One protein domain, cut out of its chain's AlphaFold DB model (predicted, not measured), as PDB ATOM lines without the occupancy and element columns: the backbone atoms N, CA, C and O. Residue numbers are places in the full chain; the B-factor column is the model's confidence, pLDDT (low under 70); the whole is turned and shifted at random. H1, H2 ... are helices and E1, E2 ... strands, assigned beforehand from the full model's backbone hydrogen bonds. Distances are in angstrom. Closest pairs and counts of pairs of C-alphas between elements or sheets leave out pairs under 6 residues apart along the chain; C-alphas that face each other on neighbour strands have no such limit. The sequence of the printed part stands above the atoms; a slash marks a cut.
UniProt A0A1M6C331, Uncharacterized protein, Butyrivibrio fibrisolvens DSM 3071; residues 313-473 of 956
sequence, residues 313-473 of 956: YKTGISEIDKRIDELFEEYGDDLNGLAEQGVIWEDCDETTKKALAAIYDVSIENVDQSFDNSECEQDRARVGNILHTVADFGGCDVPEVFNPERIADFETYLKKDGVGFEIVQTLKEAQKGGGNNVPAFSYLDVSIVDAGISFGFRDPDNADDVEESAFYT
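AT A GLANCE: This is residues 313 to 473 of the 956 residues of an uncharacterized protein of Butyrivibrio fibrisolvens DSM 3071 (UniProt A0A1M6C331). Helices crossed around a long one, H3, make most of a rounded body, and a small, strongly twisted three-stranded sheet stands at one side, with H4 and H6 on the same face of it. H1 lies toward the end of the longest axis away from the sheet. The 161 printed residues hold six named helices, H1 to H6, then three named strands in the antiparallel order E1 E2 E3; the class is mixed, helices and strands. The whole is compact, with a radius of gyration of the C-alphas of 14.8 A and spans of 46 by 34 by 28 A.

IN THESE COORDINATES: H1, residues 318 to 331, begins at C-alpha (-5.443, -14.123, -12.959) and is 19.9 A long. H2 is residues 336 to 340, H3 350 to 368 at 26.5 A, H4 377 to 388 at 16.6 A, H5 404 to 411 and H6 419 to 427. E1 is residues 444 to 449, E2 452 to 458 at 18.5 A, and E3 466 to 472, ending at C-alpha (-6.132, -26.786, -43.747).

HOW THE PARTS SIT: H3 is the hub. It touches H1, closest C-alphas Ala 355 and Ile 324 at 5.4 A, and H6, closest Asp 361 and Gly 420 at 5.2 A, about perpendicular at 84 degrees. H3 and H4 form a helical hairpin, closest C-alphas Ser 363 and Asp 379 at 4.8 A. H2 touches H4, closest C-alphas Asn 336 and Asn 385 at 5.8 A. H5 and H6, a hairpin, only just touch, with 3 pairs of C-alphas within 8 A, closest Glu 411 and Phe 421 at 6.5 A. The strands form a meander, each the antiparallel neighbour of the one before: N 447 and O 454 are 2.8 A apart, as are N 455 and O 470, both within hydrogen-bond range. H6 is over E3, at a height over the sheet of 9.1 A. Every O i to N i+4 pair is within range in H1, H2, H4, H5 and H6, and 14 of 15 in H3.

THE WHOLE: The farthest C-alphas, Ser 318 and Gly 435, are 46.3 A apart. The printed part has no cut; the links H4 to H5 and H6 to E1 are long. The pLDDT is under 70 at residues 393 to 398, 432 to 442, 460 to 461 and 463.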
ATOM      1  N   TYR A 313     -12.326 -19.983 -21.850       93.94
ATOM      2  CA  TYR A 313     -11.094 -19.360 -22.343       93.94
ATOM      3  C   TYR A 313     -10.061 -19.124 -21.233       93.94
ATOM      4  O   TYR A 313      -8.932 -18.719 -21.500       93.94
ATOM      5  N   LYS A 314     -10.435 -19.338 -19.966       92.38
ATOM      6  CA  LYS A 314      -9.590 -19.007 -18.816       92.38
ATOM      7  C   LYS A 314      -8.383 -19.936 -18.727       92.38
ATOM      8  O   LYS A 314      -8.491 -21.157 -18.793       92.38
ATOM      9  N   THR A 315      -7.229 -19.328 -18.502       89.88
ATOM     10  CA  THR A 315      -5.908 -19.960 -18.413       89.88
ATOM     11  C   THR A 315      -5.537 -20.369 -16.987       89.88
ATOM     12  O   THR A 315      -4.582 -21.116 -16.781       89.88
ATOM     13  N   GLY A 316      -6.254 -19.850 -15.982       90.06
ATOM     14  CA  GLY A 316      -5.909 -19.989 -14.566       90.06
ATOM     15  C   GLY A 316      -4.871 -18.969 -14.084       90.06
ATOM     16  O   GLY A 316      -4.508 -18.967 -12.905       90.06
ATOM     17  N   ILE A 317      -4.396 -18.083 -14.967       93.38
ATOM     18  CA  ILE A 317      -3.498 -16.975 -14.639       93.38
ATOM     19  C   ILE A 317      -4.337 -15.703 -14.517       93.38
ATOM     20  O   ILE A 317      -4.781 -15.138 -15.511       93.38
ATOM     21  N   SER A 318      -4.501 -15.208 -13.286       93.94
ATOM     22  CA  SER A 318      -5.443 -14.123 -12.959       93.94
ATOM     23  C   SER A 318      -5.311 -12.853 -13.810       93.94
ATOM     24  O   SER A 318      -6.318 -12.183 -14.027       93.94
ATOM     25  N   GLU A 319      -4.101 -12.476 -14.234       95.12
ATOM     26  CA  GLU A 319      -3.889 -11.275 -15.058       95.12
ATOM     27  C   GLU A 319      -4.354 -11.485 -16.505       95.12
ATOM     28  O   GLU A 319      -4.990 -10.600 -17.073       95.12
ATOM     29  N   ILE A 320      -4.103 -12.671 -17.067       95.56
ATOM     30  CA  ILE A 320      -4.539 -13.051 -18.417       95.56
ATOM     31  C   ILE A 320      -6.053 -13.255 -18.423       95.56
ATOM     32  O   ILE A 320      -6.747 -12.707 -19.269       95.56
ATOM     33  N   ASP A 321      -6.579 -13.959 -17.423       94.94
ATOM     34  CA  ASP A 321      -8.008 -14.232 -17.265       94.94
ATOM     35  C   ASP A 321      -8.829 -12.941 -17.175       94.94
ATOM     36  O   ASP A 321      -9.869 -12.826 -17.821       94.94
ATOM     37  N   LYS A 322      -8.331 -11.942 -16.434       95.06
ATOM     38  CA  LYS A 322      -8.937 -10.607 -16.377       95.06
ATOM     39  C   LYS A 322      -8.873  -9.895 -17.727       95.06
ATOM     40  O   LYS A 322      -9.839  -9.243 -18.106       95.06
ATOM     41  N   ARG A 323      -7.756 -10.014 -18.453       97.06
ATOM     42  CA  ARG A 323      -7.618  -9.398 -19.777       97.06
ATOM     43  C   ARG A 323      -8.543 -10.044 -20.807       97.06
ATOM     44  O   ARG A 323      -9.074  -9.327 -21.640       97.06
ATOM     45  N   ILE A 324      -8.797 -11.350 -20.719       96.94
ATOM     46  CA  ILE A 324      -9.786 -12.045 -21.557       96.94
ATOM     47  C   ILE A 324     -11.181 -11.429 -21.380       96.94
ATOM     48  O   ILE A 324     -11.833 -11.141 -22.378       96.94
ATOM     49  N   ASP A 325     -11.620 -11.179 -20.138       94.69
ATOM     50  CA  ASP A 325     -12.916 -10.517 -19.893       94.69
ATOM     51  C   ASP A 325     -12.955  -9.120 -20.514       94.69
ATOM     52  O   ASP A 325     -13.904  -8.769 -21.210       94.69
ATOM     53  N   GLU A 326     -11.893  -8.339 -20.296       95.81
ATOM     54  CA  GLU A 326     -11.777  -6.988 -20.845       95.81
ATOM     55  C   GLU A 326     -11.803  -6.985 -22.378       95.81
ATOM     56  O   GLU A 326     -12.413  -6.094 -22.955       95.81
ATOM     57  N   LEU A 327     -11.191  -7.972 -23.045       96.50
ATOM     58  CA  LEU A 327     -11.194  -8.072 -24.508       96.50
ATOM     59  C   LEU A 327     -12.598  -8.305 -25.071       96.50
ATOM     60  O   LEU A 327     -12.979  -7.625 -26.021       96.50
ATOM     61  N   PHE A 328     -13.381  -9.210 -24.479       95.94
ATOM     62  CA  PHE A 328     -14.769  -9.424 -24.902       95.94
ATOM     63  C   PHE A 328     -15.667  -8.216 -24.588       95.94
ATOM     64  O   PHE A 328     -16.532  -7.865 -25.388       95.94
ATOM     65  N   GLU A 329     -15.445  -7.534 -23.458       93.75
ATOM     66  CA  GLU A 329     -16.162  -6.294 -23.124       93.75
ATOM     67  C   GLU A 329     -15.807  -5.127 -24.069       93.75
ATOM     68  O   GLU A 329     -16.675  -4.312 -24.392       93.75
ATOM     69  N   GLU A 330     -14.544  -5.026 -24.489       94.81
ATOM     70  CA  GLU A 330     -14.003  -3.930 -25.306       94.81
ATOM     71  C   GLU A 330     -14.292  -4.110 -26.803       94.81
ATOM     72  O   GLU A 330     -14.647  -3.139 -27.477       94.81
ATOM     73  N   TYR A 331     -14.165  -5.338 -27.313       93.62
ATOM     74  CA  TYR A 331     -14.202  -5.641 -28.748       93.62
ATOM     75  C   TYR A 331     -15.387  -6.511 -29.182       93.62
ATOM     76  O   TYR A 331     -15.493  -6.803 -30.369       93.62
ATOM     77  N   GLY A 332     -16.286  -6.887 -28.267       92.94
ATOM     78  CA  GLY A 332     -17.488  -7.672 -28.564       92.94
ATOM     79  C   GLY A 332     -17.298  -9.186 -28.429       92.94
ATOM     80  O   GLY A 332     -16.179  -9.692 -28.360       92.94
ATOM     81  N   ASP A 333     -18.413  -9.926 -28.401       91.56
ATOM     82  CA  ASP A 333     -18.426 -11.386 -28.193       91.56
ATOM     83  C   ASP A 333     -17.709 -12.174 -29.303       91.56
ATOM     84  O   ASP A 333     -17.264 -13.299 -29.066       91.56
ATOM     85  N   ASP A 334     -17.616 -11.614 -30.508       91.00
ATOM     86  CA  ASP A 334     -16.910 -12.156 -31.675       91.00
ATOM     87  C   ASP A 334     -15.550 -11.477 -31.921       91.00
ATOM     88  O   ASP A 334     -14.843 -11.840 -32.860       91.00
ATOM     89  N   LEU A 335     -15.171 -10.521 -31.066       93.69
ATOM     90  CA  LEU A 335     -13.969  -9.693 -31.166       93.69
ATOM     91  C   LEU A 335     -13.879  -8.847 -32.450       93.69
ATOM     92  O   LEU A 335     -12.782  -8.435 -32.834       93.69
ATOM     93  N   ASN A 336     -15.003  -8.542 -33.108       90.12
ATOM     94  CA  ASN A 336     -15.019  -7.737 -34.337       90.12
ATOM     95  C   ASN A 336     -14.387  -6.346 -34.165       90.12
ATOM     96  O   ASN A 336     -13.807  -5.798 -35.106       90.12
ATOM     97  N   GLY A 337     -14.418  -5.804 -32.946       87.38
ATOM     98  CA  GLY A 337     -13.792  -4.537 -32.609       87.38
ATOM     99  C   GLY A 337     -12.277  -4.514 -32.847       87.38
ATOM    100  O   GLY A 337     -11.743  -3.429 -33.059       87.38
ATOM    101  N   LEU A 338     -11.586  -5.665 -32.855       89.19
ATOM    102  CA  LEU A 338     -10.154  -5.740 -33.182       89.19
ATOM    103  C   LEU A 338      -9.895  -5.263 -34.616       89.19
ATOM    104  O   LEU A 338      -9.048  -4.400 -34.847       89.19
ATOM    105  N   ALA A 339     -10.680  -5.785 -35.560       81.75
ATOM    106  CA  ALA A 339     -10.625  -5.419 -36.969       81.75
ATOM    107  C   ALA A 339     -11.124  -3.983 -37.195       81.75
ATOM    108  O   ALA A 339     -10.449  -3.176 -37.832       81.75
ATOM    109  N   GLU A 340     -12.280  -3.624 -36.620       83.94
ATOM    110  CA  GLU A 340     -12.897  -2.299 -36.803       83.94
ATOM    111  C   GLU A 340     -12.028  -1.147 -36.278       83.94
ATOM    112  O   GLU A 340     -12.040  -0.047 -36.838       83.94
ATOM    113  N   GLN A 341     -11.280  -1.383 -35.199       84.12
ATOM    114  CA  GLN A 341     -10.392  -0.388 -34.597       84.12
ATOM    115  C   GLN A 341      -8.967  -0.438 -35.164       84.12
ATOM    116  O   GLN A 341      -8.148   0.407 -34.799       84.12
ATOM    117  N   GLY A 342      -8.675  -1.376 -36.073       81.62
ATOM    118  CA  GLY A 342      -7.363  -1.525 -36.702       81.62
ATOM    119  C   GLY A 342      -6.265  -1.916 -35.713       81.62
ATOM    120  O   GLY A 342      -5.155  -1.391 -35.799       81.62
ATOM    121  N   VAL A 343      -6.577  -2.789 -34.749       87.50
ATOM    122  CA  VAL A 343      -5.602  -3.284 -33.770       87.50
ATOM    123  C   VAL A 343      -4.568  -4.154 -34.482       87.50
ATOM    124  O   VAL A 343      -4.915  -5.129 -35.145       87.50
ATOM    125  N   ILE A 344      -3.289  -3.822 -34.313       88.44
ATOM    126  CA  ILE A 344      -2.165  -4.586 -34.864       88.44
ATOM    127  C   ILE A 344      -1.400  -5.306 -33.753       88.44
ATOM    128  O   ILE A 344      -1.246  -4.788 -32.648       88.44
ATOM    129  N   TRP A 345      -0.890  -6.501 -34.056       93.50
ATOM    130  CA  TRP A 345      -0.249  -7.390 -33.080       93.50
ATOM    131  C   TRP A 345       0.926  -6.754 -32.319       93.50
ATOM    132  O   TRP A 345       1.132  -7.028 -31.138       93.50
ATOM    133  N   GLU A 346       1.697  -5.885 -32.972       90.19
ATOM    134  CA  GLU A 346       2.852  -5.199 -32.373       90.19
ATOM    135  C   GLU A 346       2.468  -4.198 -31.274       90.19
ATOM    136  O   GLU A 346       3.250  -3.988 -30.344       90.19
ATOM    137  N   ASP A 347       1.265  -3.621 -31.352       90.81
ATOM    138  CA  ASP A 347       0.768  -2.645 -30.378       90.81
ATOM    139  C   ASP A 347       0.208  -3.320 -29.113       90.81
ATOM    140  O   ASP A 347       0.006  -2.667 -28.084       90.81
ATOM    141  N   CYS A 348      -0.021  -4.635 -29.164       94.31
ATOM    142  CA  CYS A 348      -0.505  -5.418 -28.036       94.31
ATOM    143  C   CYS A 348       0.606  -5.654 -27.003       94.31
ATOM    144  O   CYS A 348       1.707  -6.109 -27.323       94.31
ATOM    145  N   ASP A 349       0.295  -5.424 -25.725       95.62
ATOM    146  CA  ASP A 349       1.176  -5.843 -24.636       95.62
ATOM    147  C   ASP A 349       1.201  -7.376 -24.471       95.62
ATOM    148  O   ASP A 349       0.338  -8.100 -24.971       95.62
ATOM    149  N   GLU A 350       2.205  -7.895 -23.759       96.25
ATOM    150  CA  GLU A 350       2.408  -9.343 -23.600       96.25
ATOM    151  C   GLU A 350       1.190 -10.050 -22.973       96.25
ATOM    152  O   GLU A 350       0.870 -11.185 -23.331       96.25
ATOM    153  N   THR A 351       0.482  -9.384 -22.055       96.81
ATOM    154  CA  THR A 351      -0.731  -9.924 -21.424       96.81
ATOM    155  C   THR A 351      -1.877 -10.034 -22.427       96.81
ATOM    156  O   THR A 351      -2.563 -11.054 -22.454       96.81
ATOM    157  N   THR A 352      -2.061  -9.024 -23.279       97.12
ATOM    158  CA  THR A 352      -3.050  -9.028 -24.365       97.12
ATOM    159  C   THR A 352      -2.720 -10.104 -25.390       97.12
ATOM    160  O   THR A 352      -3.608 -10.866 -25.759       97.12
ATOM    161  N   LYS A 353      -1.448 -10.246 -25.781       97.75
ATOM    162  CA  LYS A 353      -0.995 -11.302 -26.699       97.75
ATOM    163  C   LYS A 353      -1.326 -12.701 -26.176       97.75
ATOM    164  O   LYS A 353      -1.943 -13.492 -26.883       97.75
ATOM    165  N   LYS A 354      -1.010 -12.981 -24.907       97.38
ATOM    166  CA  LYS A 354      -1.355 -14.261 -24.258       97.38
ATOM    167  C   LYS A 354      -2.863 -14.488 -24.152       97.38
ATOM    168  O   LYS A 354      -3.315 -15.616 -24.314       97.38
ATOM    169  N   ALA A 355      -3.636 -13.438 -23.875       97.44
ATOM    170  CA  ALA A 355      -5.092 -13.524 -23.807       97.44
ATOM    171  C   ALA A 355      -5.710 -13.841 -25.179       97.44
ATOM    172  O   ALA A 355      -6.542 -14.739 -25.272       97.44
ATOM    173  N   LEU A 356      -5.267 -13.166 -26.246       97.62
ATOM    174  CA  LEU A 356      -5.716 -13.429 -27.617       97.62
ATOM    175  C   LEU A 356      -5.334 -14.842 -28.077       97.62
ATOM    176  O   LEU A 356      -6.178 -15.540 -28.629       97.62
ATOM    177  N   ALA A 357      -4.111 -15.296 -27.788       97.38
ATOM    178  CA  ALA A 357      -3.671 -16.660 -28.087       97.38
ATOM    179  C   ALA A 357      -4.519 -17.723 -27.364       97.38
ATOM    180  O   ALA A 357      -4.925 -18.706 -27.975       97.38
ATOM    181  N   ALA A 358      -4.864 -17.501 -26.090       96.56
ATOM    182  CA  ALA A 358      -5.734 -18.407 -25.340       96.56
ATOM    183  C   ALA A 358      -7.166 -18.466 -25.901       96.56
ATOM    184  O   ALA A 358      -7.768 -19.538 -25.934       96.56
ATOM    185  N   ILE A 359      -7.714 -17.330 -26.353       97.62
ATOM    186  CA  ILE A 359      -9.027 -17.298 -27.015       97.62
ATOM    187  C   ILE A 359      -8.957 -18.036 -28.355       97.62
ATOM    188  O   ILE A 359      -9.828 -18.859 -28.639       97.62
ATOM    189  N   TYR A 360      -7.909 -17.781 -29.143       97.56
ATOM    190  CA  TYR A 360      -7.683 -18.443 -30.424       97.56
ATOM    191  C   TYR A 360      -7.597 -19.963 -30.277       97.56
ATOM    192  O   TYR A 360      -8.348 -20.643 -30.961       97.56
ATOM    193  N   ASP A 361      -6.765 -20.489 -29.369       95.56
ATOM    194  CA  ASP A 361      -6.570 -21.938 -29.180       95.56
ATOM    195  C   ASP A 361      -7.896 -22.675 -28.939       95.56
ATOM    196  O   ASP A 361      -8.130 -23.741 -29.500       95.56
ATOM    197  N   VAL A 362      -8.792 -22.095 -28.133       96.12
ATOM    198  CA  VAL A 362     -10.103 -22.698 -27.852       96.12
ATOM    199  C   VAL A 362     -11.050 -22.550 -29.041       96.12
ATOM    200  O   VAL A 362     -11.734 -23.502 -29.413       96.12
ATOM    201  N   SER A 363     -11.120 -21.361 -29.646       97.19
ATOM    202  CA  SER A 363     -12.037 -21.129 -30.765       97.19
ATOM    203  C   SER A 363     -11.638 -21.918 -32.011       97.19
ATOM    204  O   SER A 363     -12.512 -22.479 -32.665       97.19
ATOM    205  N   ILE A 364     -10.347 -22.036 -32.323       96.75
ATOM    206  CA  ILE A 364      -9.889 -22.818 -33.473       96.75
ATOM    207  C   ILE A 364     -10.090 -24.321 -33.261       96.75
ATOM    208  O   ILE A 364     -10.466 -25.011 -34.201       96.75
ATOM    209  N   GLU A 365      -9.942 -24.822 -32.031       95.38
ATOM    210  CA  GLU A 365     -10.268 -26.212 -31.693       95.38
ATOM    211  C   GLU A 365     -11.768 -26.499 -31.894       95.38
ATOM    212  O   GLU A 365     -12.135 -27.537 -32.442       95.38
ATOM    213  N   ASN A 366     -12.650 -25.554 -31.554       95.44
ATOM    214  CA  ASN A 366     -14.084 -25.685 -31.840       95.44
ATOM    215  C   ASN A 366     -14.387 -25.680 -33.350       95.44
ATOM    216  O   ASN A 366     -15.252 -26.436 -33.802       95.44
ATOM    217  N   VAL A 367     -13.692 -24.851 -34.136       96.25
ATOM    218  CA  VAL A 367     -13.809 -24.853 -35.608       96.25
ATOM    219  C   VAL A 367     -13.309 -26.188 -36.177       96.25
ATOM    220  O   VAL A 367     -13.985 -26.791 -37.011       96.25
ATOM    221  N   ASP A 368     -12.189 -26.710 -35.674       95.19
ATOM    222  CA  ASP A 368     -11.623 -28.003 -36.076       95.19
ATOM    223  C   ASP A 368     -12.501 -29.216 -35.704       95.19
ATOM    224  O   ASP A 368     -12.492 -30.256 -36.371       95.19
ATOM    225  N   GLN A 369     -13.319 -29.091 -34.666       93.94
ATOM    226  CA  GLN A 369     -14.297 -30.117 -34.297       93.94
ATOM    227  C   GLN A 369     -15.621 -29.993 -35.064       93.94
ATOM    228  O   GLN A 369     -16.462 -30.891 -34.983       93.94
ATOM    229  N   SER A 370     -15.810 -28.905 -35.814       94.19
ATOM    230  CA  SER A 370     -17.038 -28.610 -36.548       94.19
ATOM    231  C   SER A 370     -16.919 -28.961 -38.032       94.19
ATOM    232  O   SER A 370     -15.855 -28.836 -38.648       94.19
ATOM    233  N   PHE A 371     -18.054 -29.352 -38.619       94.94
ATOM    234  CA  PHE A 371     -18.188 -29.680 -40.047       94.94
ATOM    235  C   PHE A 371     -19.389 -28.970 -40.696       94.94
ATOM    236  O   PHE A 371     -19.910 -29.413 -41.714       94.94
ATOM    237  N   ASP A 372     -19.885 -27.911 -40.059       92.00
ATOM    238  CA  ASP A 372     -20.931 -27.027 -40.566       92.00
ATOM    239  C   ASP A 372     -20.614 -25.602 -40.095       92.00
ATOM    240  O   ASP A 372     -20.327 -25.358 -38.919       92.00
ATOM    241  N   ASN A 373     -20.663 -24.647 -41.021       90.69
ATOM    242  CA  ASN A 373     -20.385 -23.240 -40.745       90.69
ATOM    243  C   ASN A 373     -21.317 -22.644 -39.681       90.69
ATOM    244  O   ASN A 373     -20.894 -21.797 -38.895       90.69
ATOM    245  N   SER A 374     -22.567 -23.102 -39.624       92.31
ATOM    246  CA  SER A 374     -23.561 -22.646 -38.650       92.31
ATOM    247  C   SER A 374     -23.326 -23.186 -37.236       92.31
ATOM    248  O   SER A 374     -23.781 -22.573 -36.270       92.31
ATOM    249  N   GLU A 375     -22.587 -24.292 -37.082       91.62
ATOM    250  CA  GLU A 375     -22.269 -24.886 -35.773       91.62
ATOM    251  C   GLU A 375     -21.177 -24.104 -35.024       91.62
ATOM    252  O   GLU A 375     -21.134 -24.140 -33.795       91.62
ATOM    253  N   CYS A 376     -20.339 -23.354 -35.748       93.06
ATOM    254  CA  CYS A 376     -19.167 -22.654 -35.213       93.06
ATOM    255  C   CYS A 376     -19.064 -21.181 -35.649       93.06
ATOM    256  O   CYS A 376     -17.980 -20.602 -35.608       93.06
ATOM    257  N   GLU A 377     -20.176 -20.550 -36.040       93.62
ATOM    258  CA  GLU A 377     -20.208 -19.182 -36.592       93.62
ATOM    259  C   GLU A 377     -19.451 -18.161 -35.719       93.62
ATOM    260  O   GLU A 377     -18.627 -17.397 -36.222       93.62
ATOM    261  N   GLN A 378     -19.673 -18.186 -34.399       92.62
ATOM    262  CA  GLN A 378     -18.993 -17.272 -33.474       92.62
ATOM    263  C   GLN A 378     -17.497 -17.564 -33.333       92.62
ATOM    264  O   GLN A 378     -16.702 -16.636 -33.212       92.62
ATOM    265  N   ASP A 379     -17.103 -18.838 -33.325       95.88
ATOM    266  CA  ASP A 379     -15.699 -19.216 -33.174       95.88
ATOM    267  C   ASP A 379     -14.906 -18.921 -34.450       95.88
ATOM    268  O   ASP A 379     -13.819 -18.355 -34.356       95.88
ATOM    269  N   ARG A 380     -15.489 -19.157 -35.634       94.69
ATOM    270  CA  ARG A 380     -14.948 -18.686 -36.921       94.69
ATOM    271  C   ARG A 380     -14.686 -17.179 -36.903       94.69
ATOM    272  O   ARG A 380     -13.611 -16.742 -37.304       94.69
ATOM    273  N   ALA A 381     -15.654 -16.391 -36.428       92.25
ATOM    274  CA  ALA A 381     -15.524 -14.936 -36.364       92.25
ATOM    275  C   ALA A 381     -14.387 -14.504 -35.421       92.25
ATOM    276  O   ALA A 381     -13.547 -13.695 -35.812       92.25
ATOM    277  N   ARG A 382     -14.290 -15.099 -34.222       95.06
ATOM    278  CA  ARG A 382     -13.185 -14.835 -33.279       95.06
ATOM    279  C   ARG A 382     -11.827 -15.170 -33.886       95.06
ATOM    280  O   ARG A 382     -10.914 -14.355 -33.799       95.06
ATOM    281  N   VAL A 383     -11.699 -16.342 -34.513       95.81
ATOM    282  CA  VAL A 383     -10.470 -16.772 -35.199       95.81
ATOM    283  C   VAL A 383     -10.087 -15.756 -36.274       95.81
ATOM    284  O   VAL A 383      -8.963 -15.256 -36.254       95.81
ATOM    285  N   GLY A 384     -11.024 -15.395 -37.156       92.19
ATOM    286  CA  GLY A 384     -10.801 -14.413 -38.218       92.19
ATOM    287  C   GLY A 384     -10.337 -13.055 -37.682       92.19
ATOM    288  O   GLY A 384      -9.331 -12.512 -38.137       92.19
ATOM    289  N   ASN A 385     -11.015 -12.541 -36.653       92.25
ATOM    290  CA  ASN A 385     -10.707 -11.246 -36.042       92.25
ATOM    291  C   ASN A 385      -9.370 -11.232 -35.282       92.25
ATOM    292  O   ASN A 385      -8.677 -10.216 -35.289       92.25
ATOM    293  N   ILE A 386      -8.971 -12.342 -34.653       94.81
ATOM    294  CA  ILE A 386      -7.653 -12.458 -34.010       94.81
ATOM    295  C   ILE A 386      -6.551 -12.528 -35.069       94.81
ATOM    296  O   ILE A 386      -5.575 -11.780 -34.984       94.81
ATOM    297  N   LEU A 387      -6.713 -13.372 -36.092       92.69
ATOM    298  CA  LEU A 387      -5.743 -13.512 -37.182       92.69
ATOM    299  C   LEU A 387      -5.588 -12.218 -37.998       92.69
ATOM    300  O   LEU A 387      -4.498 -11.917 -38.482       92.69
ATOM    301  N   HIS A 388      -6.632 -11.389 -38.067       88.56
ATOM    302  CA  HIS A 388      -6.543 -10.048 -38.644       88.56
ATOM    303  C   HIS A 388      -5.448  -9.197 -37.967       88.56
ATOM    304  O   HIS A 388      -4.774  -8.418 -38.641       88.56
ATOM    305  N   THR A 389      -5.196  -9.361 -36.665       90.06
ATOM    306  CA  THR A 389      -4.171  -8.566 -35.958       90.06
ATOM    307  C   THR A 389      -2.738  -8.887 -36.404       90.06
ATOM    308  O   THR A 389      -1.853  -8.032 -36.291       90.06
ATOM    309  N   VAL A 390      -2.500 -10.096 -36.933       90.19
ATOM    310  CA  VAL A 390      -1.186 -10.568 -37.413       90.19
ATOM    311  C   VAL A 390      -1.040 -10.508 -38.938       90.19
ATOM    312  O   VAL A 390       0.076 -10.614 -39.446       90.19
ATOM    313  N   ALA A 391      -2.134 -10.291 -39.673       84.94
ATOM    314  CA  ALA A 391      -2.113 -10.145 -41.124       84.94
ATOM    315  C   ALA A 391      -1.492  -8.812 -41.596       84.94
ATOM    316  O   ALA A 391      -1.416  -7.825 -40.850       84.94
ATOM    317  N   ASP A 392      -0.997  -8.792 -42.838       74.88
ATOM    318  CA  ASP A 392      -0.385  -7.615 -43.458       74.88
ATOM    319  C   ASP A 392      -1.294  -6.972 -44.520       74.88
ATOM    320  O   ASP A 392      -1.303  -7.352 -45.688       74.88
ATOM    321  N   PHE A 393      -2.018  -5.929 -44.108       68.75
ATOM    322  CA  PHE A 393      -2.914  -5.142 -44.970       68.75
ATOM    323  C   PHE A 393      -2.245  -3.886 -45.559       68.75
ATOM    324  O   PHE A 393      -2.928  -3.033 -46.131       68.75
ATOM    325  N   GLY A 394      -0.934  -3.706 -45.344       54.94
ATOM    326  CA  GLY A 394      -0.284  -2.395 -45.440       54.94
ATOM    327  C   GLY A 394       0.841  -2.232 -46.465       54.94
ATOM    328  O   GLY A 394       1.247  -1.089 -46.686       54.94
ATOM    329  N   GLY A 395       1.353  -3.293 -47.098       53.47
ATOM    330  CA  GLY A 395       2.560  -3.187 -47.927       53.47
ATOM    331  C   GLY A 395       2.591  -4.067 -49.178       53.47
ATOM    332  O   GLY A 395       2.169  -5.221 -49.158       53.47
ATOM    333  N   CYS A 396       3.170  -3.518 -50.253       52.19
ATOM    334  CA  CYS A 396       3.573  -4.255 -51.458       52.19
ATOM    335  C   CYS A 396       4.909  -5.011 -51.275       52.19
ATOM    336  O   CYS A 396       5.424  -5.565 -52.244       52.19
ATOM    337  N   ASP A 397       5.501  -4.969 -50.075       58.47
ATOM    338  CA  ASP A 397       6.902  -5.347 -49.853       58.47
ATOM    339  C   ASP A 397       7.089  -6.787 -49.336       58.47
ATOM    340  O   ASP A 397       8.198  -7.307 -49.434       58.47
ATOM    341  N   VAL A 398       6.035  -7.440 -48.828       64.94
ATOM    342  CA  VAL A 398       6.061  -8.861 -48.423       64.94
ATOM    343  C   VAL A 398       4.992  -9.659 -49.177       64.94
ATOM    344  O   VAL A 398       3.831  -9.219 -49.211       64.94
ATOM    345  N   PRO A 399       5.372 -10.783 -49.815       70.06
ATOM    346  CA  PRO A 399       4.460 -11.607 -50.598       70.06
ATOM    347  C   PRO A 399       3.492 -12.410 -49.717       70.06
ATOM    348  O   PRO A 399       2.422 -12.779 -50.188       70.06
ATOM    349  N   GLU A 400       3.795 -12.611 -48.433       78.19
ATOM    350  CA  GLU A 400       2.940 -13.345 -47.505       78.19
ATOM    351  C   GLU A 400       1.705 -12.537 -47.081       78.19
ATOM    352  O   GLU A 400       1.753 -11.322 -46.858       78.19
ATOM    353  N   VAL A 401       0.586 -13.237 -46.912       79.44
ATOM    354  CA  VAL A 401      -0.668 -12.704 -46.361       79.44
ATOM    355  C   VAL A 401      -0.493 -12.273 -44.909       79.44
ATOM    356  O   VAL A 401      -0.976 -11.216 -44.486       79.44
ATOM    357  N   PHE A 402       0.191 -13.109 -44.132       84.88
ATOM    358  CA  PHE A 402       0.461 -12.863 -42.727       84.88
ATOM    359  C   PHE A 402       1.861 -12.303 -42.561       84.88
ATOM    360  O   PHE A 402       2.812 -12.828 -43.130       84.88
ATOM    361  N   ASN A 403       2.004 -11.243 -41.762       86.44
ATOM    362  CA  ASN A 403       3.322 -10.674 -41.519       86.44
ATOM    363  C   ASN A 403       4.202 -11.731 -40.817       86.44
ATOM    364  O   ASN A 403       3.839 -12.138 -39.705       86.44
ATOM    365  N   PRO A 404       5.351 -12.135 -41.398       84.31
ATOM    366  CA  PRO A 404       6.151 -13.243 -40.877       84.31
ATOM    367  C   PRO A 404       6.611 -13.053 -39.427       84.31
ATOM    368  O   PRO A 404       6.633 -14.008 -38.653       84.31
ATOM    369  N   GLU A 405       6.938 -11.819 -39.026       87.50
ATOM    370  CA  GLU A 405       7.367 -11.517 -37.656       87.50
ATOM    371  C   GLU A 405       6.197 -11.611 -36.669       87.50
ATOM    372  O   GLU A 405       6.342 -12.177 -35.583       87.50
ATOM    373  N   ARG A 406       5.018 -11.100 -37.046       91.62
ATOM    374  CA  ARG A 406       3.826 -11.122 -36.184       91.62
ATOM    375  C   ARG A 406       3.297 -12.530 -35.982       91.62
ATOM    376  O   ARG A 406       3.006 -12.904 -34.850       91.62
ATOM    377  N   ILE A 407       3.181 -13.307 -37.058       92.38
ATOM    378  CA  ILE A 407       2.667 -14.677 -36.973       92.38
ATOM    379  C   ILE A 407       3.649 -15.599 -36.235       92.38
ATOM    380  O   ILE A 407       3.211 -16.447 -35.461       92.38
ATOM    381  N   ALA A 408       4.964 -15.389 -36.381       90.31
ATOM    382  CA  ALA A 408       5.969 -16.120 -35.610       90.31
ATOM    383  C   ALA A 408       5.935 -15.760 -34.116       90.31
ATOM    384  O   ALA A 408       6.089 -16.641 -33.276       90.31
ATOM    385  N   ASP A 409       5.712 -14.490 -33.762       94.25
ATOM    386  CA  ASP A 409       5.529 -14.082 -32.363       94.25
ATOM    387  C   ASP A 409       4.232 -14.664 -31.779       94.25
ATOM    388  O   ASP A 409       4.248 -15.219 -30.680       94.25
ATOM    389  N   PHE A 410       3.127 -14.624 -32.533       95.75
ATOM    390  CA  PHE A 410       1.852 -15.249 -32.164       95.75
ATOM    391  C   PHE A 410       1.993 -16.750 -31.886       95.75
ATOM    392  O   PHE A 410       1.561 -17.221 -30.834       95.75
ATOM    393  N   GLU A 411       2.683 -17.476 -32.772       94.44
ATOM    394  CA  GLU A 411       2.995 -18.903 -32.635       94.44
ATOM    395  C   GLU A 411       3.646 -19.237 -31.281       94.44
ATOM    396  O   GLU A 411       3.361 -20.285 -30.700       94.44
ATOM    397  N   THR A 412       4.487 -18.349 -30.728       95.31
ATOM    398  CA  THR A 412       5.181 -18.607 -29.450       95.31
ATOM    399  C   THR A 412       4.251 -18.725 -28.241       95.31
ATOM    400  O   THR A 412       4.662 -19.266 -27.208       95.31
ATOM    401  N   TYR A 413       3.014 -18.236 -28.357       94.88
ATOM    402  CA  TYR A 413       2.013 -18.255 -27.293       94.88
ATOM    403  C   TYR A 413       1.028 -19.428 -27.397       94.88
ATOM    404  O   TYR A 413       0.234 -19.613 -26.473       94.88
ATOM    405  N   LEU A 414       1.087 -20.216 -28.474       93.75
ATOM    406  CA  LEU A 414       0.191 -21.348 -28.723       93.75
ATOM    407  C   LEU A 414       0.725 -22.650 -28.115       93.75
ATOM    408  O   LEU A 414       1.931 -22.830 -27.899       93.75
ATOM    409  N   LYS A 415      -0.177 -23.602 -27.864       88.94
ATOM    410  CA  LYS A 415       0.203 -24.970 -27.478       88.94
ATOM    411  C   LYS A 415       0.837 -25.690 -28.667       88.94
ATOM    412  O   LYS A 415       0.180 -25.905 -29.676       88.94
ATOM    413  N   LYS A 416       2.105 -26.096 -28.537       84.94
ATOM    414  CA  LYS A 416       2.890 -26.698 -29.634       84.94
ATOM    415  C   LYS A 416       2.321 -28.001 -30.201       84.94
ATOM    416  O   LYS A 416       2.668 -28.367 -31.313       84.94
ATOM    417  N   ASP A 417       1.523 -28.709 -29.416       81.31
ATOM    418  CA  ASP A 417       0.838 -29.959 -29.751       81.31
ATOM    419  C   ASP A 417      -0.661 -29.755 -30.031       81.31
ATOM    420  O   ASP A 417      -1.412 -30.722 -30.122       81.31
ATOM    421  N   GLY A 418      -1.117 -28.502 -30.113       86.81
ATOM    422  CA  GLY A 418      -2.509 -28.155 -30.375       86.81
ATOM    423  C   GLY A 418      -2.780 -27.861 -31.848       86.81
ATOM    424  O   GLY A 418      -1.929 -27.328 -32.560       86.81
ATOM    425  N   VAL A 419      -4.024 -28.097 -32.271       90.94
ATOM    426  CA  VAL A 419      -4.511 -27.805 -33.633       90.94
ATOM    427  C   VAL A 419      -4.285 -26.341 -34.028       90.94
ATOM    428  O   VAL A 419      -3.944 -26.042 -35.170       90.94
ATOM    429  N   GLY A 420      -4.416 -25.412 -33.075       92.25
ATOM    430  CA  GLY A 420      -4.148 -23.995 -33.319       92.25
ATOM    431  C   GLY A 420      -2.727 -23.729 -33.814       92.25
ATOM    432  O   GLY A 420      -2.542 -22.912 -34.716       92.25
ATOM    433  N   PHE A 421      -1.737 -24.447 -33.278       91.12
ATOM    434  CA  PHE A 421      -0.346 -24.344 -33.709       91.12
ATOM    435  C   PHE A 421      -0.137 -24.934 -35.108       91.12
ATOM    436  O   PHE A 421       0.536 -24.304 -35.921       91.12
ATOM    437  N   GLU A 422      -0.730 -26.093 -35.409       89.12
ATOM    438  CA  GLU A 422      -0.649 -26.752 -36.726       89.12
ATOM    439  C   GLU A 422      -1.261 -25.891 -37.839       89.12
ATOM    440  O   GLU A 422      -0.648 -25.677 -38.887       89.12
ATOM    441  N   ILE A 423      -2.433 -25.307 -37.580       92.62
ATOM    442  CA  ILE A 423      -3.088 -24.380 -38.507       92.62
ATOM    443  C   ILE A 423      -2.227 -23.139 -38.725       92.62
ATOM    444  O   ILE A 423      -2.038 -22.723 -39.865       92.62
ATOM    445  N   VAL A 424      -1.638 -22.569 -37.667       91.81
ATOM    446  CA  VAL A 424      -0.732 -21.421 -37.822       91.81
ATOM    447  C   VAL A 424       0.482 -21.765 -38.682       91.81
ATOM    448  O   VAL A 424       0.893 -20.914 -39.465       91.81
ATOM    449  N   GLN A 425       1.019 -22.990 -38.628       86.25
ATOM    450  CA  GLN A 425       2.083 -23.392 -39.563       86.25
ATOM    451  C   GLN A 425       1.625 -23.306 -41.016       86.25
ATOM    452  O   GLN A 425       2.352 -22.777 -41.848       86.25
ATOM    453  N   THR A 426       0.407 -23.765 -41.296       85.19
ATOM    454  CA  THR A 426      -0.182 -23.696 -42.640       85.19
ATOM    455  C   THR A 426      -0.362 -22.241 -43.086       85.19
ATOM    456  O   THR A 426      -0.034 -21.879 -44.212       85.19
ATOM    457  N   LEU A 427      -0.821 -21.368 -42.186       87.31
ATOM    458  CA  LEU A 427      -1.045 -19.950 -42.484       87.31
ATOM    459  C   LEU A 427       0.249 -19.165 -42.736       87.31
ATOM    460  O   LEU A 427       0.224 -18.188 -43.479       87.31
ATOM    461  N   LYS A 428       1.386 -19.571 -42.160       84.75
ATOM    462  CA  LYS A 428       2.685 -18.903 -42.385       84.75
ATOM    463  C   LYS A 428       3.144 -18.949 -43.839       84.75
ATOM    464  O   LYS A 428       3.939 -18.109 -44.244       84.75
ATOM    465  N   GLU A 429       2.653 -19.918 -44.600       75.94
ATOM    466  CA  GLU A 429       3.017 -20.134 -45.998       75.94
ATOM    467  C   GLU A 429       2.038 -19.453 -46.970       75.94
ATOM    468  O   GLU A 429       2.284 -19.442 -48.174       75.94
ATOM    469  N   ALA A 430       0.947 -18.867 -46.464       80.62
ATOM    470  CA  ALA A 430      -0.097 -18.246 -47.272       80.62
ATOM    471  C   ALA A 430       0.437 -17.027 -48.045       80.62
ATOM    472  O   ALA A 430       0.872 -16.035 -47.447       80.62
ATOM    473  N   GLN A 431       0.371 -17.080 -49.377       74.50
ATOM    474  CA  GLN A 431       0.851 -16.028 -50.281       74.50
ATOM    475  C   GLN A 431      -0.297 -15.128 -50.754       74.50
ATOM    476  O   GLN A 431      -1.431 -15.574 -50.922       74.50
ATOM    477  N   LYS A 432      -0.009 -13.845 -50.988       69.81
ATOM    478  CA  LYS A 432      -0.932 -12.902 -51.635       69.81
ATOM    479  C   LYS A 432      -1.050 -13.282 -53.117       69.81
ATOM    480  O   LYS A 432      -0.033 -13.428 -53.794       69.81
ATOM    481  N   GLY A 433      -2.271 -13.416 -53.634       61.78
ATOM    482  CA  GLY A 433      -2.515 -13.735 -55.043       61.78
ATOM    483  C   GLY A 433      -1.840 -12.742 -55.999       61.78
ATOM    484  O   GLY A 433      -1.814 -11.529 -55.761       61.78
ATOM    485  N   GLY A 434      -1.271 -13.258 -57.096       46.56
ATOM    486  CA  GLY A 434      -0.498 -12.504 -58.088       46.56
ATOM    487  C   GLY A 434      -1.318 -11.437 -58.823       46.56
ATOM    488  O   GLY A 434      -1.751 -11.640 -59.954       46.56
ATOM    489  N   GLY A 435      -1.516 -10.277 -58.200       45.19
ATOM    490  CA  GLY A 435      -2.150  -9.112 -58.827       45.19
ATOM    491  C   GLY A 435      -2.925  -8.190 -57.890       45.19
ATOM    492  O   GLY A 435      -3.106  -7.021 -58.238       45.19
ATOM    493  N   ASN A 436      -3.322  -8.654 -56.704       46.81
ATOM    494  CA  ASN A 436      -4.152  -7.877 -55.791       46.81
ATOM    495  C   ASN A 436      -3.398  -7.611 -54.486       46.81
ATOM    496  O   ASN A 436      -3.053  -8.521 -53.740       46.81
ATOM    497  N   ASN A 437      -3.166  -6.329 -54.181       52.16
ATOM    498  CA  ASN A 437      -3.008  -5.944 -52.783       52.16
ATOM    499  C   ASN A 437      -4.260  -6.459 -52.073       52.16
ATOM    500  O   ASN A 437      -5.343  -6.051 -52.496       52.16
ATOM    501  N   VAL A 438      -4.127  -7.295 -51.034       54.31
ATOM    502  CA  VAL A 438      -5.228  -7.539 -50.089       54.31
ATOM    503  C   VAL A 438      -5.765  -6.156 -49.739       54.31
ATOM    504  O   VAL A 438      -4.996  -5.341 -49.208       54.31
ATOM    505  N   PRO A 439      -6.996  -5.809 -50.149       53.59
ATOM    506  CA  PRO A 439      -7.494  -4.466 -49.958       53.59
ATOM    507  C   PRO A 439      -7.327  -4.079 -48.493       53.59
ATOM    508  O   PRO A 439      -7.655  -4.852 -47.588       53.59
ATOM    509  N   ALA A 440      -6.806  -2.876 -48.240       49.25
ATOM    510  CA  ALA A 440      -6.953  -2.292 -46.917       49.25
ATOM    511  C   ALA A 440      -8.449  -2.401 -46.577       49.25
ATOM    512  O   ALA A 440      -9.266  -1.982 -47.397       49.25
ATOM    513  N   PHE A 441      -8.788  -3.004 -45.433       54.34
ATOM    514  CA  PHE A 441     -10.158  -3.325 -44.989       54.34
ATOM    515  C   PHE A 441     -10.795  -4.649 -45.481       54.34
ATOM    516  O   PHE A 441     -11.996  -4.826 -45.278       54.34
ATOM    517  N   SER A 442     -10.048  -5.595 -46.062       65.31
ATOM    518  CA  SER A 442     -10.552  -6.967 -46.257       65.31
ATOM    519  C   SER A 442     -10.649  -7.731 -44.935       65.31
ATOM    520  O   SER A 442      -9.715  -7.728 -44.135       65.31
ATOM    521  N   TYR A 443     -11.768  -8.420 -44.723       73.12
ATOM    522  CA  TYR A 443     -11.965  -9.291 -43.563       73.12
ATOM    523  C   TYR A 443     -11.526 -10.714 -43.905       73.12
ATOM    524  O   TYR A 443     -11.917 -11.244 -44.948       73.12
ATOM    525  N   LEU A 444     -10.739 -11.325 -43.014       84.12
ATOM    526  CA  LEU A 444     -10.407 -12.744 -43.096       84.12
ATOM    527  C   LEU A 444     -11.664 -13.567 -42.775       84.12
ATOM    528  O   LEU A 444     -12.183 -13.514 -41.659       84.12
ATOM    529  N   ASP A 445     -12.149 -14.317 -43.758       87.50
ATOM    530  CA  ASP A 445     -13.205 -15.309 -43.614       87.50
ATOM    531  C   ASP A 445     -12.577 -16.683 -43.370       87.50
ATOM    532  O   ASP A 445     -11.693 -17.129 -44.099       87.50
ATOM    533  N   VAL A 446     -13.043 -17.354 -42.322       92.56
ATOM    534  CA  VAL A 446     -12.666 -18.734 -42.006       92.56
ATOM    535  C   VAL A 446     -13.877 -19.589 -42.289       92.56
ATOM    536  O   VAL A 446     -14.889 -19.391 -41.625       92.56
ATOM    537  N   SER A 447     -13.808 -20.525 -43.228       93.81
ATOM    538  CA  SER A 447     -14.942 -21.357 -43.611       93.81
ATOM    539  C   SER A 447     -14.645 -22.845 -43.572       93.81
ATOM    540  O   SER A 447     -13.535 -23.292 -43.808       93.81
ATOM    541  N   ILE A 448     -15.656 -23.628 -43.221       94.81
ATOM    542  CA  ILE A 448     -15.618 -25.080 -43.287       94.81
ATOM    543  C   ILE A 448     -16.058 -25.486 -44.685       94.81
ATOM    544  O   ILE A 448     -17.156 -25.118 -45.123       94.81
ATOM    545  N   VAL A 449     -15.211 -26.283 -45.328       94.06
ATOM    546  CA  VAL A 449     -15.462 -26.921 -46.619       94.06
ATOM    547  C   VAL A 449     -15.251 -28.413 -46.409       94.06
ATOM    548  O   VAL A 449     -14.115 -28.866 -46.309       94.06
ATOM    549  N   ASP A 450     -16.344 -29.158 -46.262       94.94
ATOM    550  CA  ASP A 450     -16.332 -30.603 -46.006       94.94
ATOM    551  C   ASP A 450     -15.368 -31.011 -44.873       94.94
ATOM    552  O   ASP A 450     -15.546 -30.590 -43.725       94.94
ATOM    553  N   ALA A 451     -14.348 -31.821 -45.173       95.31
ATOM    554  CA  ALA A 451     -13.355 -32.266 -44.200       95.31
ATOM    555  C   ALA A 451     -12.269 -31.217 -43.895       95.31
ATOM    556  O   ALA A 451     -11.422 -31.463 -43.043       95.31
ATOM    557  N   GLY A 452     -12.273 -30.052 -44.545       95.69
ATOM    558  CA  GLY A 452     -11.250 -29.017 -44.398       95.69
ATOM    559  C   GLY A 452     -11.745 -27.693 -43.821       95.69
ATOM    560  O   GLY A 452     -12.913 -27.534 -43.445       95.69
ATOM    561  N   ILE A 453     -10.808 -26.754 -43.715       96.00
ATOM    562  CA  ILE A 453     -10.994 -25.373 -43.271       96.00
ATOM    563  C   ILE A 453     -10.293 -24.470 -44.288       96.00
ATOM    564  O   ILE A 453      -9.077 -24.537 -44.448       96.00
ATOM    565  N   SER A 454     -11.064 -23.628 -44.962       93.62
ATOM    566  CA  SER A 454     -10.583 -22.614 -45.891       93.62
ATOM    567  C   SER A 454     -10.435 -21.274 -45.175       93.62
ATOM    568  O   SER A 454     -11.297 -20.866 -44.391       93.62
ATOM    569  N   PHE A 455      -9.335 -20.583 -45.444       91.88
ATOM    570  CA  PHE A 455      -9.046 -19.241 -44.962       91.88
ATOM    571  C   PHE A 455      -8.943 -18.333 -46.176       91.88
ATOM    572  O   PHE A 455      -8.055 -18.517 -47.008       91.88
ATOM    573  N   GLY A 456      -9.810 -17.335 -46.280       88.00
ATOM    574  CA  GLY A 456      -9.825 -16.441 -47.432       88.00
ATOM    575  C   GLY A 456     -10.125 -15.000 -47.070       88.00
ATOM    576  O   GLY A 456     -10.588 -14.699 -45.972       88.00
ATOM    577  N   PHE A 457      -9.858 -14.087 -47.995       82.69
ATOM    578  CA  PHE A 457     -10.148 -12.669 -47.820       82.69
ATOM    579  C   PHE A 457     -11.365 -12.291 -48.627       82.69
ATOM    580  O   PHE A 457     -11.449 -12.540 -49.826       82.69
ATOM    581  N   ARG A 458     -12.310 -11.652 -47.947       79.81
ATOM    582  CA  ARG A 458     -13.509 -11.142 -48.590       79.81
ATOM    583  C   ARG A 458     -13.166  -9.871 -49.369       79.81
ATOM    584  O   ARG A 458     -12.549  -8.952 -48.809       79.81
ATOM    585  N   ASP A 459     -13.573  -9.810 -50.633       71.12
ATOM    586  CA  ASP A 459     -13.460  -8.591 -51.434       71.12
ATOM    587  C   ASP A 459     -14.380  -7.510 -50.819       71.12
ATOM    588  O   ASP A 459     -15.585  -7.737 -50.646       71.12
ATOM    589  N   PRO A 460     -13.856  -6.327 -50.444       67.06
ATOM    590  CA  PRO A 460     -14.674  -5.243 -49.906       67.06
ATOM    591  C   PRO A 460     -15.716  -4.715 -50.904       67.06
ATOM    592  O   PRO A 460     -16.743  -4.181 -50.471       67.06
ATOM    593  N   ASP A 461     -15.484  -4.856 -52.211       69.56
ATOM    594  CA  ASP A 461     -16.411  -4.448 -53.269       69.56
ATOM    595  C   ASP A 461     -17.420  -5.558 -53.627       69.56
ATOM    596  O   ASP A 461     -18.485  -5.264 -54.185       69.56
ATOM    597  N   ASN A 462     -17.137  -6.814 -53.263       72.06
ATOM    598  CA  ASN A 462     -18.020  -7.957 -53.476       72.06
ATOM    599  C   ASN A 462     -17.990  -8.923 -52.281       72.06
ATOM    600  O   ASN A 462     -17.209  -9.863 -52.236       72.06
ATOM    601  N   ALA A 463     -18.903  -8.726 -51.326       67.25
ATOM    602  CA  ALA A 463     -18.947  -9.506 -50.084       67.25
ATOM    603  C   ALA A 463     -19.191 -11.022 -50.267       67.25
ATOM    604  O   ALA A 463     -19.052 -11.768 -49.291       67.25
ATOM    605  N   ASP A 464     -19.584 -11.449 -51.470       72.31
ATOM    606  CA  ASP A 464     -19.779 -12.853 -51.846       72.31
ATOM    607  C   ASP A 464     -18.532 -13.463 -52.521       72.31
ATOM    608  O   ASP A 464     -18.511 -14.667 -52.762       72.31
ATOM    609  N   ASP A 465     -17.507 -12.658 -52.819       74.25
ATOM    610  CA  ASP A 465     -16.241 -13.092 -53.412       74.25
ATOM    611  C   ASP A 465     -15.193 -13.242 -52.305       74.25
ATOM    612  O   ASP A 465     -14.818 -12.268 -51.640       74.25
ATOM    613  N   VAL A 466     -14.776 -14.479 -52.053       80.19
ATOM    614  CA  VAL A 466     -13.749 -14.811 -51.062       80.19
ATOM    615  C   VAL A 466     -12.574 -15.415 -51.813       80.19
ATOM    616  O   VAL A 466     -12.695 -16.492 -52.389       80.19
ATOM    617  N   GLU A 467     -11.441 -14.723 -51.795       82.38
ATOM    618  CA  GLU A 467     -10.190 -15.231 -52.357       82.38
ATOM    619  C   GLU A 467      -9.531 -16.144 -51.317       82.38
ATOM    620  O   GLU A 467      -9.113 -15.674 -50.253       82.38
ATOM    621  N   GLU A 468      -9.487 -17.454 -51.583       86.56
ATOM    622  CA  GLU A 468      -8.814 -18.418 -50.708       86.56
ATOM    623  C   GLU A 468      -7.312 -18.112 -50.644       86.56
ATOM    624  O   GLU A 468      -6.636 -17.962 -51.658       86.56
ATOM    625  N   SER A 469      -6.798 -18.017 -49.422       84.94
ATOM    626  CA  SER A 469      -5.392 -17.732 -49.123       84.94
ATOM    627  C   SER A 469      -4.650 -18.933 -48.546       84.94
ATOM    628  O   SER A 469      -3.441 -19.059 -48.722       84.94
ATOM    629  N   ALA A 470      -5.368 -19.803 -47.836       88.81
ATOM    630  CA  ALA A 470      -4.832 -21.021 -47.260       88.81
ATOM    631  C   ALA A 470      -5.951 -22.031 -47.021       88.81
ATOM    632  O   ALA A 470      -7.105 -21.665 -46.790       88.81
ATOM    633  N   PHE A 471      -5.578 -23.304 -46.988       91.50
ATOM    634  CA  PHE A 471      -6.483 -24.404 -46.718       91.50
ATOM    635  C   PHE A 471      -5.831 -25.388 -45.751       91.50
ATOM    636  O   PHE A 471      -4.661 -25.740 -45.905       91.50
ATOM    637  N   TYR A 472      -6.587 -25.836 -44.754       94.00
ATOM    638  CA  TYR A 472      -6.132 -26.786 -43.747       94.00
ATOM    639  C   TYR A 472      -7.043 -28.009 -43.674       94.00
ATOM    640  O   TYR A 472      -8.268 -27.905 -43.607       94.00
ATOM    641  N   THR A 473      -6.424 -29.180 -43.601       94.62
ATOM    642  CA  THR A 473      -7.059 -30.456 -43.279       94.62
ATOM    643  C   THR A 473      -6.022 -31.370 -42.620       94.62
ATOM    644  O   THR A 473      -4.819 -31.130 -42.724       94.62
TER     645      THR A 473